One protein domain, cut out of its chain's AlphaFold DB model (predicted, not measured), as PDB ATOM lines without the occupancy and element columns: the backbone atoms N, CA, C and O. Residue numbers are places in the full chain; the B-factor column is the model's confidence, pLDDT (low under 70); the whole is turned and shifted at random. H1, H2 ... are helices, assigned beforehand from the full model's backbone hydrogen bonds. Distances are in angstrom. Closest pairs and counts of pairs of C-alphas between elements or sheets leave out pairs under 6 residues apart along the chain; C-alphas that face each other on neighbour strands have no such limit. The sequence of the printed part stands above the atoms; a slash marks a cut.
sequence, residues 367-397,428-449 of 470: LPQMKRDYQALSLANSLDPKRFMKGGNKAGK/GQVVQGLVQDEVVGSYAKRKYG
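What this domain is: This is residues 367 to 397 and 428 to 449 of the 470 residues of the protein "Fcf2 pre-rRNA processing-domain-containing protein" of Naematelia encephala (UniProt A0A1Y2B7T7). Four short helices make a loosely closed ring: H1 meets H3 at a steep tilt, H4 makes a corner with H3, and H2 lies between H1 and H4. The unnamed stretch 384 to 397 folds back past H2. The 53 printed residues hold H1, H2, H3 and H4 in chain order; the class is all helix. The whole is compact, radius of gyration of the C-alphas 11.2 A, spanning 29 by 24 by 18 A.

How they stand to each other: H1 (residues 367 to 378) touches H3 (429 to 436) with residues 372 to 376 alone, closest C-alphas Asp 373 and Val 430, 5.4 A; they run the same way at a steep tilt of 64 degrees. H3 and H4 (438 to 449) only just touch, with 3 pairs of C-alphas within 8 A, only at the corner, closest C-alphas Val 435 and Gly 441, 6.2 A; they are about perpendicular, 77 degrees. H2 (380 to 383) is close to H4 but not clearly touching, closest C-alphas Leu 383 and Val 440, 6.4 A. H1 and H4 are apart. Every O i to N i+4 pair is within hydrogen-bond range in H1, H3 and H4; H2 is too short for one.

Where its parts are: H1 runs 16.1 A from C-alpha 367 at (-43.664, -7.162, 4.074), H2 5.3 A, H3 10.4 A, and H4 16.2 A to C-alpha 449 at (-16.687, -0.590, -8.293).

The domain as a whole: Residues 398 to 427 are not printed; C-alphas 397 and 428 are 17.9 A apart across the cut. No printed residue is under 70 in pLDDT.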
ATOM      1  N   LEU A 367     -44.421  -8.180   3.347       93.44
ATOM      2  CA  LEU A 367     -43.664  -7.162   4.074       93.44
ATOM      3  C   LEU A 367     -42.164  -7.086   3.722       93.44
ATOM      4  O   LEU A 367     -41.690  -5.967   3.535       93.44
ATOM      5  N   PRO A 368     -41.380  -8.183   3.614       93.88
ATOM      6  CA  PRO A 368     -39.950  -8.071   3.311       93.88
ATOM      7  C   PRO A 368     -39.678  -7.505   1.912       93.88
ATOM      8  O   PRO A 368     -38.677  -6.821   1.722       93.88
ATOM      9  N   GLN A 369     -40.563  -7.754   0.944       94.50
ATOM     10  CA  GLN A 369     -40.458  -7.185  -0.398       94.50
ATOM     11  C   GLN A 369     -40.840  -5.699  -0.371       94.50
ATOM     12  O   GLN A 369     -40.012  -4.864  -0.723       94.50
ATOM     13  N   MET A 370     -42.002  -5.361   0.203       94.38
ATOM     14  CA  MET A 370     -42.455  -3.969   0.360       94.38
ATOM     15  C   MET A 370     -41.468  -3.092   1.151       94.38
ATOM     16  O   MET A 370     -41.328  -1.904   0.866       94.38
ATOM     17  N   LYS A 371     -40.748  -3.662   2.130       93.81
ATOM     18  CA  LYS A 371     -39.662  -2.977   2.851       93.81
ATOM     19  C   LYS A 371     -38.494  -2.607   1.933       93.81
ATOM     20  O   LYS A 371     -37.945  -1.523   2.102       93.81
ATOM     21  N   ARG A 372     -38.131  -3.458   0.964       94.75
ATOM     22  CA  ARG A 372     -37.079  -3.155  -0.027       94.75
ATOM     23  C   ARG A 372     -37.527  -2.060  -0.992       94.75
ATOM     24  O   ARG A 372     -36.746  -1.159  -1.266       94.75
ATOM     25  N   ASP A 373     -38.783  -2.092  -1.441       94.69
ATOM     26  CA  ASP A 373     -39.351  -1.020  -2.271       94.69
ATOM     27  C   ASP A 373     -39.345   0.326  -1.530       94.69
ATOM     28  O   ASP A 373     -38.891   1.331  -2.072       94.69
ATOM     29  N   TYR A 374     -39.755   0.343  -0.257       93.75
ATOM     30  CA  TYR A 374     -39.670   1.543   0.581       93.75
ATOM     31  C   TYR A 374     -38.220   2.021   0.782       93.75
ATOM     32  O   TYR A 374     -37.954   3.219   0.733       93.75
ATOM     33  N   GLN A 375     -37.269   1.104   0.990       92.88
ATOM     34  CA  GLN A 375     -35.846   1.440   1.116       92.88
ATOM     35  C   GLN A 375     -35.260   2.017  -0.180       92.88
ATOM     36  O   GLN A 375     -34.449   2.935  -0.114       92.88
ATOM     37  N   ALA A 376     -35.690   1.539  -1.349       93.06
ATOM     38  CA  ALA A 376     -35.303   2.137  -2.625       93.06
ATOM     39  C   ALA A 376     -35.829   3.579  -2.757       93.06
ATOM     40  O   ALA A 376     -35.095   4.460  -3.195       93.06
ATOM     41  N   LEU A 377     -37.060   3.845  -2.303       91.75
ATOM     42  CA  LEU A 377     -37.630   5.198  -2.274       91.75
ATOM     43  C   LEU A 377     -36.907   6.128  -1.282       91.75
ATOM     44  O   LEU A 377     -36.658   7.285  -1.613       91.75
ATOM     45  N   SER A 378     -36.529   5.652  -0.089       92.62
ATOM     46  CA  SER A 378     -35.794   6.478   0.891       92.62
ATOM     47  C   SER A 378     -34.333   6.743   0.506       92.62
ATOM     48  O   SER A 378     -33.735   7.703   0.995       92.62
ATOM     49  N   LEU A 379     -33.781   5.940  -0.407       93.25
ATOM     50  CA  LEU A 379     -32.439   6.084  -0.976       93.25
ATOM     51  C   LEU A 379     -32.435   6.661  -2.404       93.25
ATOM     52  O   LEU A 379     -31.415   6.567  -3.090       93.25
ATOM     53  N   ALA A 380     -33.538   7.273  -2.856       92.75
ATOM     54  CA  ALA A 380     -33.711   7.733  -4.238       92.75
ATOM     55  C   ALA A 380     -32.555   8.605  -4.773       92.75
ATOM     56  O   ALA A 380     -32.165   8.445  -5.927       92.75
ATOM     57  N   ASN A 381     -31.943   9.448  -3.933       93.31
ATOM     58  CA  ASN A 381     -30.839  10.335  -4.337       93.31
ATOM     59  C   ASN A 381     -29.520   9.591  -4.604       93.31
ATOM     60  O   ASN A 381     -28.580  10.171  -5.136       93.31
ATOM     61  N   SER A 382     -29.419   8.323  -4.195       92.00
ATOM     62  CA  SER A 382     -28.269   7.465  -4.500       92.00
ATOM     63  C   SER A 382     -28.453   6.644  -5.780       92.00
ATOM     64  O   SER A 382     -27.468   6.145  -6.321       92.00
ATOM     65  N   LEU A 383     -29.697   6.513  -6.263       91.69
ATOM     66  CA  LEU A 383     -30.040   5.726  -7.451       91.69
ATOM     67  C   LEU A 383     -29.756   6.493  -8.748       91.69
ATOM     68  O   LEU A 383     -29.250   5.905  -9.700       91.69
ATOM     69  N   ASP A 384     -30.049   7.796  -8.768       92.94
ATOM     70  CA  ASP A 384     -29.854   8.667  -9.929       92.94
ATOM     71  C   ASP A 384     -28.979   9.882  -9.554       92.94
ATOM     72  O   ASP A 384     -29.411  10.716  -8.753       92.94
ATOM     73  N   PRO A 385     -27.770  10.034 -10.137       93.69
ATOM     74  CA  PRO A 385     -26.869  11.152  -9.844       93.69
ATOM     75  C   PRO A 385     -27.403  12.524 -10.275       93.69
ATOM     76  O   PRO A 385     -26.812  13.535  -9.902       93.69
ATOM     77  N   LYS A 386     -28.463  12.583 -11.090       94.88
ATOM     78  CA  LYS A 386     -29.050  13.831 -11.601       94.88
ATOM     79  C   LYS A 386     -30.276  14.289 -10.808       94.88
ATOM     80  O   LYS A 386     -30.778  15.382 -11.064       94.88
ATOM     81  N   ARG A 387     -30.797  13.481  -9.873       93.44
ATOM     82  CA  ARG A 387     -32.068  13.753  -9.176       93.44
ATOM     83  C   ARG A 387     -31.880  13.887  -7.669       93.44
ATOM     84  O   ARG A 387     -31.911  12.914  -6.921       93.44
ATOM     85  N   PHE A 388     -31.779  15.133  -7.219       93.56
ATOM     86  CA  PHE A 388     -31.662  15.492  -5.807       93.56
ATOM     87  C   PHE A 388     -33.043  15.778  -5.198       93.56
ATOM     88  O   PHE A 388     -33.570  16.883  -5.302       93.56
ATOM     89  N   MET A 389     -33.663  14.774  -4.574       91.81
ATOM     90  CA  MET A 389     -34.957  14.906  -3.891       91.81
ATOM     91  C   MET A 389     -34.777  15.291  -2.416       91.81
ATOM     92  O   MET A 389     -33.828  14.871  -1.750       91.81
ATOM     93  N   LYS A 390     -35.722  16.036  -1.834       92.94
ATOM     94  CA  LYS A 390     -35.676  16.371  -0.401       92.94
ATOM     95  C   LYS A 390     -35.837  15.104   0.455       92.94
ATOM     96  O   LYS A 390     -36.873  14.452   0.412       92.94
ATOM     97  N   GLY A 391     -34.817  14.772   1.252       83.81
ATOM     98  CA  GLY A 391     -34.845  13.663   2.220       83.81
ATOM     99  C   GLY A 391     -34.354  12.295   1.721       83.81
ATOM    100  O   GLY A 391     -34.232  11.385   2.538       83.81
ATOM    101  N   GLY A 392     -34.001  12.142   0.439       77.44
ATOM    102  CA  GLY A 392     -33.622  10.857  -0.180       77.44
ATOM    103  C   GLY A 392     -32.206  10.327   0.118       77.44
ATOM    104  O   GLY A 392     -31.689   9.523  -0.656       77.44
ATOM    105  N   ASN A 393     -31.545  10.803   1.181       75.62
ATOM    106  CA  ASN A 393     -30.145  10.482   1.520       75.62
ATOM    107  C   ASN A 393     -29.993   9.477   2.676       75.62
ATOM    108  O   ASN A 393     -28.868   9.127   3.033       75.62
ATOM    109  N   LYS A 394     -31.085   9.075   3.338       80.31
ATOM    110  CA  LYS A 394     -31.029   8.315   4.594       80.31
ATOM    111  C   LYS A 394     -31.852   7.039   4.472       80.31
ATOM    112  O   LYS A 394     -33.048   7.103   4.204       80.31
ATOM    113  N   ALA A 395     -31.234   5.898   4.780       78.69
ATOM    114  CA  ALA A 395     -31.925   4.627   4.993       78.69
ATOM    115  C   ALA A 395     -32.769   4.695   6.284       78.69
ATOM    116  O   ALA A 395     -32.403   4.149   7.324       78.69
ATOM    117  N   GLY A 396     -33.872   5.444   6.235       81.00
ATOM    118  CA  GLY A 396     -34.763   5.663   7.368       81.00
ATOM    119  C   GLY A 396     -35.440   4.374   7.833       81.00
ATOM    120  O   GLY A 396     -35.673   3.452   7.046       81.00
ATOM    121  N   LYS A 397     -35.794   4.323   9.122       87.19
ATOM    122  CA  LYS A 397     -36.611   3.238   9.679       87.19
ATOM    123  C   LYS A 397     -37.938   3.179   8.920       87.19
ATOM    124  O   LYS A 397     -38.653   4.174   8.852       87.19
ATOM    125  N   GLY A 428     -42.241  -5.879  -4.354       93.88
ATOM    126  CA  GLY A 428     -40.972  -5.975  -5.080       93.88
ATOM    127  C   GLY A 428     -40.936  -5.256  -6.436       93.88
ATOM    128  O   GLY A 428     -39.877  -5.213  -7.060       93.88
ATOM    129  N   GLN A 429     -42.055  -4.698  -6.917       94.62
ATOM    130  CA  GLN A 429     -42.153  -4.138  -8.272       94.62
ATOM    131  C   GLN A 429     -41.291  -2.883  -8.490       94.62
ATOM    132  O   GLN A 429     -40.825  -2.675  -9.610       94.62
ATOM    133  N   VAL A 430     -41.059  -2.056  -7.461       94.25
ATOM    134  CA  VAL A 430     -40.238  -0.837  -7.604       94.25
ATOM    135  C   VAL A 430     -38.776  -1.235  -7.770       94.25
ATOM    136  O   VAL A 430     -38.116  -0.795  -8.709       94.25
ATOM    137  N   VAL A 431     -38.290  -2.135  -6.911       95.81
ATOM    138  CA  VAL A 431     -36.923  -2.670  -7.016       95.81
ATOM    139  C   VAL A 431     -36.733  -3.452  -8.314       95.81
ATOM    140  O   VAL A 431     -35.698  -3.310  -8.956       95.81
ATOM    141  N   GLN A 432     -37.728  -4.235  -8.743       95.50
ATOM    142  CA  GLN A 432     -37.656  -4.958 -10.013       95.50
ATOM    143  C   GLN A 432     -37.515  -4.006 -11.210       95.50
ATOM    144  O   GLN A 432     -36.695  -4.274 -12.081       95.50
ATOM    145  N   GLY A 433     -38.255  -2.891 -11.232       94.38
ATOM    146  CA  GLY A 433     -38.117  -1.868 -12.273       94.38
ATOM    147  C   GLY A 433     -36.722  -1.235 -12.298       94.38
ATOM    148  O   GLY A 433     -36.122  -1.132 -13.359       94.38
ATOM    149  N   LEU A 434     -36.160  -0.906 -11.129       94.69
ATOM    150  CA  LEU A 434     -34.799  -0.357 -11.013       94.69
ATOM    151  C   LEU A 434     -33.703  -1.337 -11.461       94.69
ATOM    152  O   LEU A 434     -32.673  -0.912 -11.968       94.69
ATOM    153  N   VAL A 435     -33.906  -2.646 -11.272       95.00
ATOM    154  CA  VAL A 435     -32.981  -3.693 -11.746       95.00
ATOM    155  C   VAL A 435     -33.106  -3.929 -13.256       95.00
ATOM    156  O   VAL A 435     -32.156  -4.400 -13.877       95.00
ATOM    157  N   GLN A 436     -34.260  -3.610 -13.848       96.75
ATOM    158  CA  GLN A 436     -34.497  -3.678 -15.294       96.75
ATOM    159  C   GLN A 436     -33.999  -2.432 -16.047       96.75
ATOM    160  O   GLN A 436     -33.859  -2.491 -17.265       96.75
ATOM    161  N   ASP A 437     -33.722  -1.330 -15.349       96.25
ATOM    162  CA  ASP A 437     -33.179  -0.100 -15.929       96.25
ATOM    163  C   ASP A 437     -31.654  -0.208 -16.135       96.25
ATOM    164  O   ASP A 437     -30.864  -0.265 -15.186       96.25
ATOM    165  N   GLU A 438     -31.231  -0.215 -17.399       96.62
ATOM    166  CA  GLU A 438     -29.823  -0.309 -17.801       96.62
ATOM    167  C   GLU A 438     -28.989   0.911 -17.375       96.62
ATOM    168  O   GLU A 438     -27.794   0.777 -17.077       96.62
ATOM    169  N   VAL A 439     -29.591   2.102 -17.301       94.12
ATOM    170  CA  VAL A 439     -28.903   3.347 -16.926       94.12
ATOM    171  C   VAL A 439     -28.595   3.331 -15.432       94.12
ATOM    172  O   VAL A 439     -27.449   3.553 -15.030       94.12
ATOM    173  N   VAL A 440     -29.587   2.990 -14.606       94.69
ATOM    174  CA  VAL A 440     -29.402   2.832 -13.154       94.69
ATOM    175  C   VAL A 440     -28.450   1.668 -12.865       94.69
ATOM    176  O   VAL A 440     -27.513   1.822 -12.078       94.69
ATOM    177  N   GLY A 441     -28.620   0.525 -13.538       95.06
ATOM    178  CA  GLY A 441     -27.771  -0.656 -13.365       95.06
ATOM    179  C   GLY A 441     -26.298  -0.412 -13.714       95.06
ATOM    180  O   GLY A 441     -25.406  -0.779 -12.943       95.06
ATOM    181  N   SER A 442     -26.019   0.248 -14.843       96.25
ATOM    182  CA  SER A 442     -24.650   0.578 -15.268       96.25
ATOM    183  C   SER A 442     -23.989   1.616 -14.354       96.25
ATOM    184  O   SER A 442     -22.839   1.422 -13.941       96.25
ATOM    185  N   TYR A 443     -24.719   2.666 -13.955       95.81
ATOM    186  CA  TYR A 443     -24.241   3.660 -12.993       95.81
ATOM    187  C   TYR A 443     -23.926   3.028 -11.632       95.81
ATOM    188  O   TYR A 443     -22.816   3.202 -11.116       95.81
ATOM    189  N   ALA A 444     -24.859   2.247 -11.079       95.81
ATOM    190  CA  ALA A 444     -24.700   1.579  -9.793       95.81
ATOM    191  C   ALA A 444     -23.515   0.603  -9.806       95.81
ATOM    192  O   ALA A 444     -22.702   0.621  -8.882       95.81
ATOM    193  N   LYS A 445     -23.351  -0.193 -10.874       96.56
ATOM    194  CA  LYS A 445     -22.204  -1.100 -11.042       96.56
ATOM    195  C   LYS A 445     -20.874  -0.343 -11.060       96.56
ATOM    196  O   LYS A 445     -19.945  -0.752 -10.363       96.56
ATOM    197  N   ARG A 446     -20.785   0.764 -11.810       97.19
ATOM    198  CA  ARG A 446     -19.584   1.614 -11.872       97.19
ATOM    199  C   ARG A 446     -19.260   2.212 -10.502       97.19
ATOM    200  O   ARG A 446     -18.189   1.947  -9.970       97.19
ATOM    201  N   LYS A 447     -20.203   2.935  -9.886       96.56
ATOM    202  CA  LYS A 447     -19.985   3.577  -8.576       96.56
ATOM    203  C   LYS A 447     -19.718   2.575  -7.458       96.56
ATOM    204  O   LYS A 447     -18.932   2.878  -6.567       96.56
ATOM    205  N   TYR A 448     -20.333   1.394  -7.492       96.38
ATOM    206  CA  TYR A 448     -20.007   0.319  -6.556       96.38
ATOM    207  C   TYR A 448     -18.558  -0.145  -6.737       96.38
ATOM    208  O   TYR A 448     -17.856  -0.290  -5.741       96.38
ATOM    209  N   GLY A 449     -18.091  -0.311  -7.979       97.00
ATOM    210  CA  GLY A 449     -16.687  -0.590  -8.293       97.00
ATOM    211  C   GLY A 449     -15.737   0.458  -7.708       97.00
ATOM    212  O   GLY A 449     -14.834   0.089  -6.956       97.00
TER     213      GLY A 449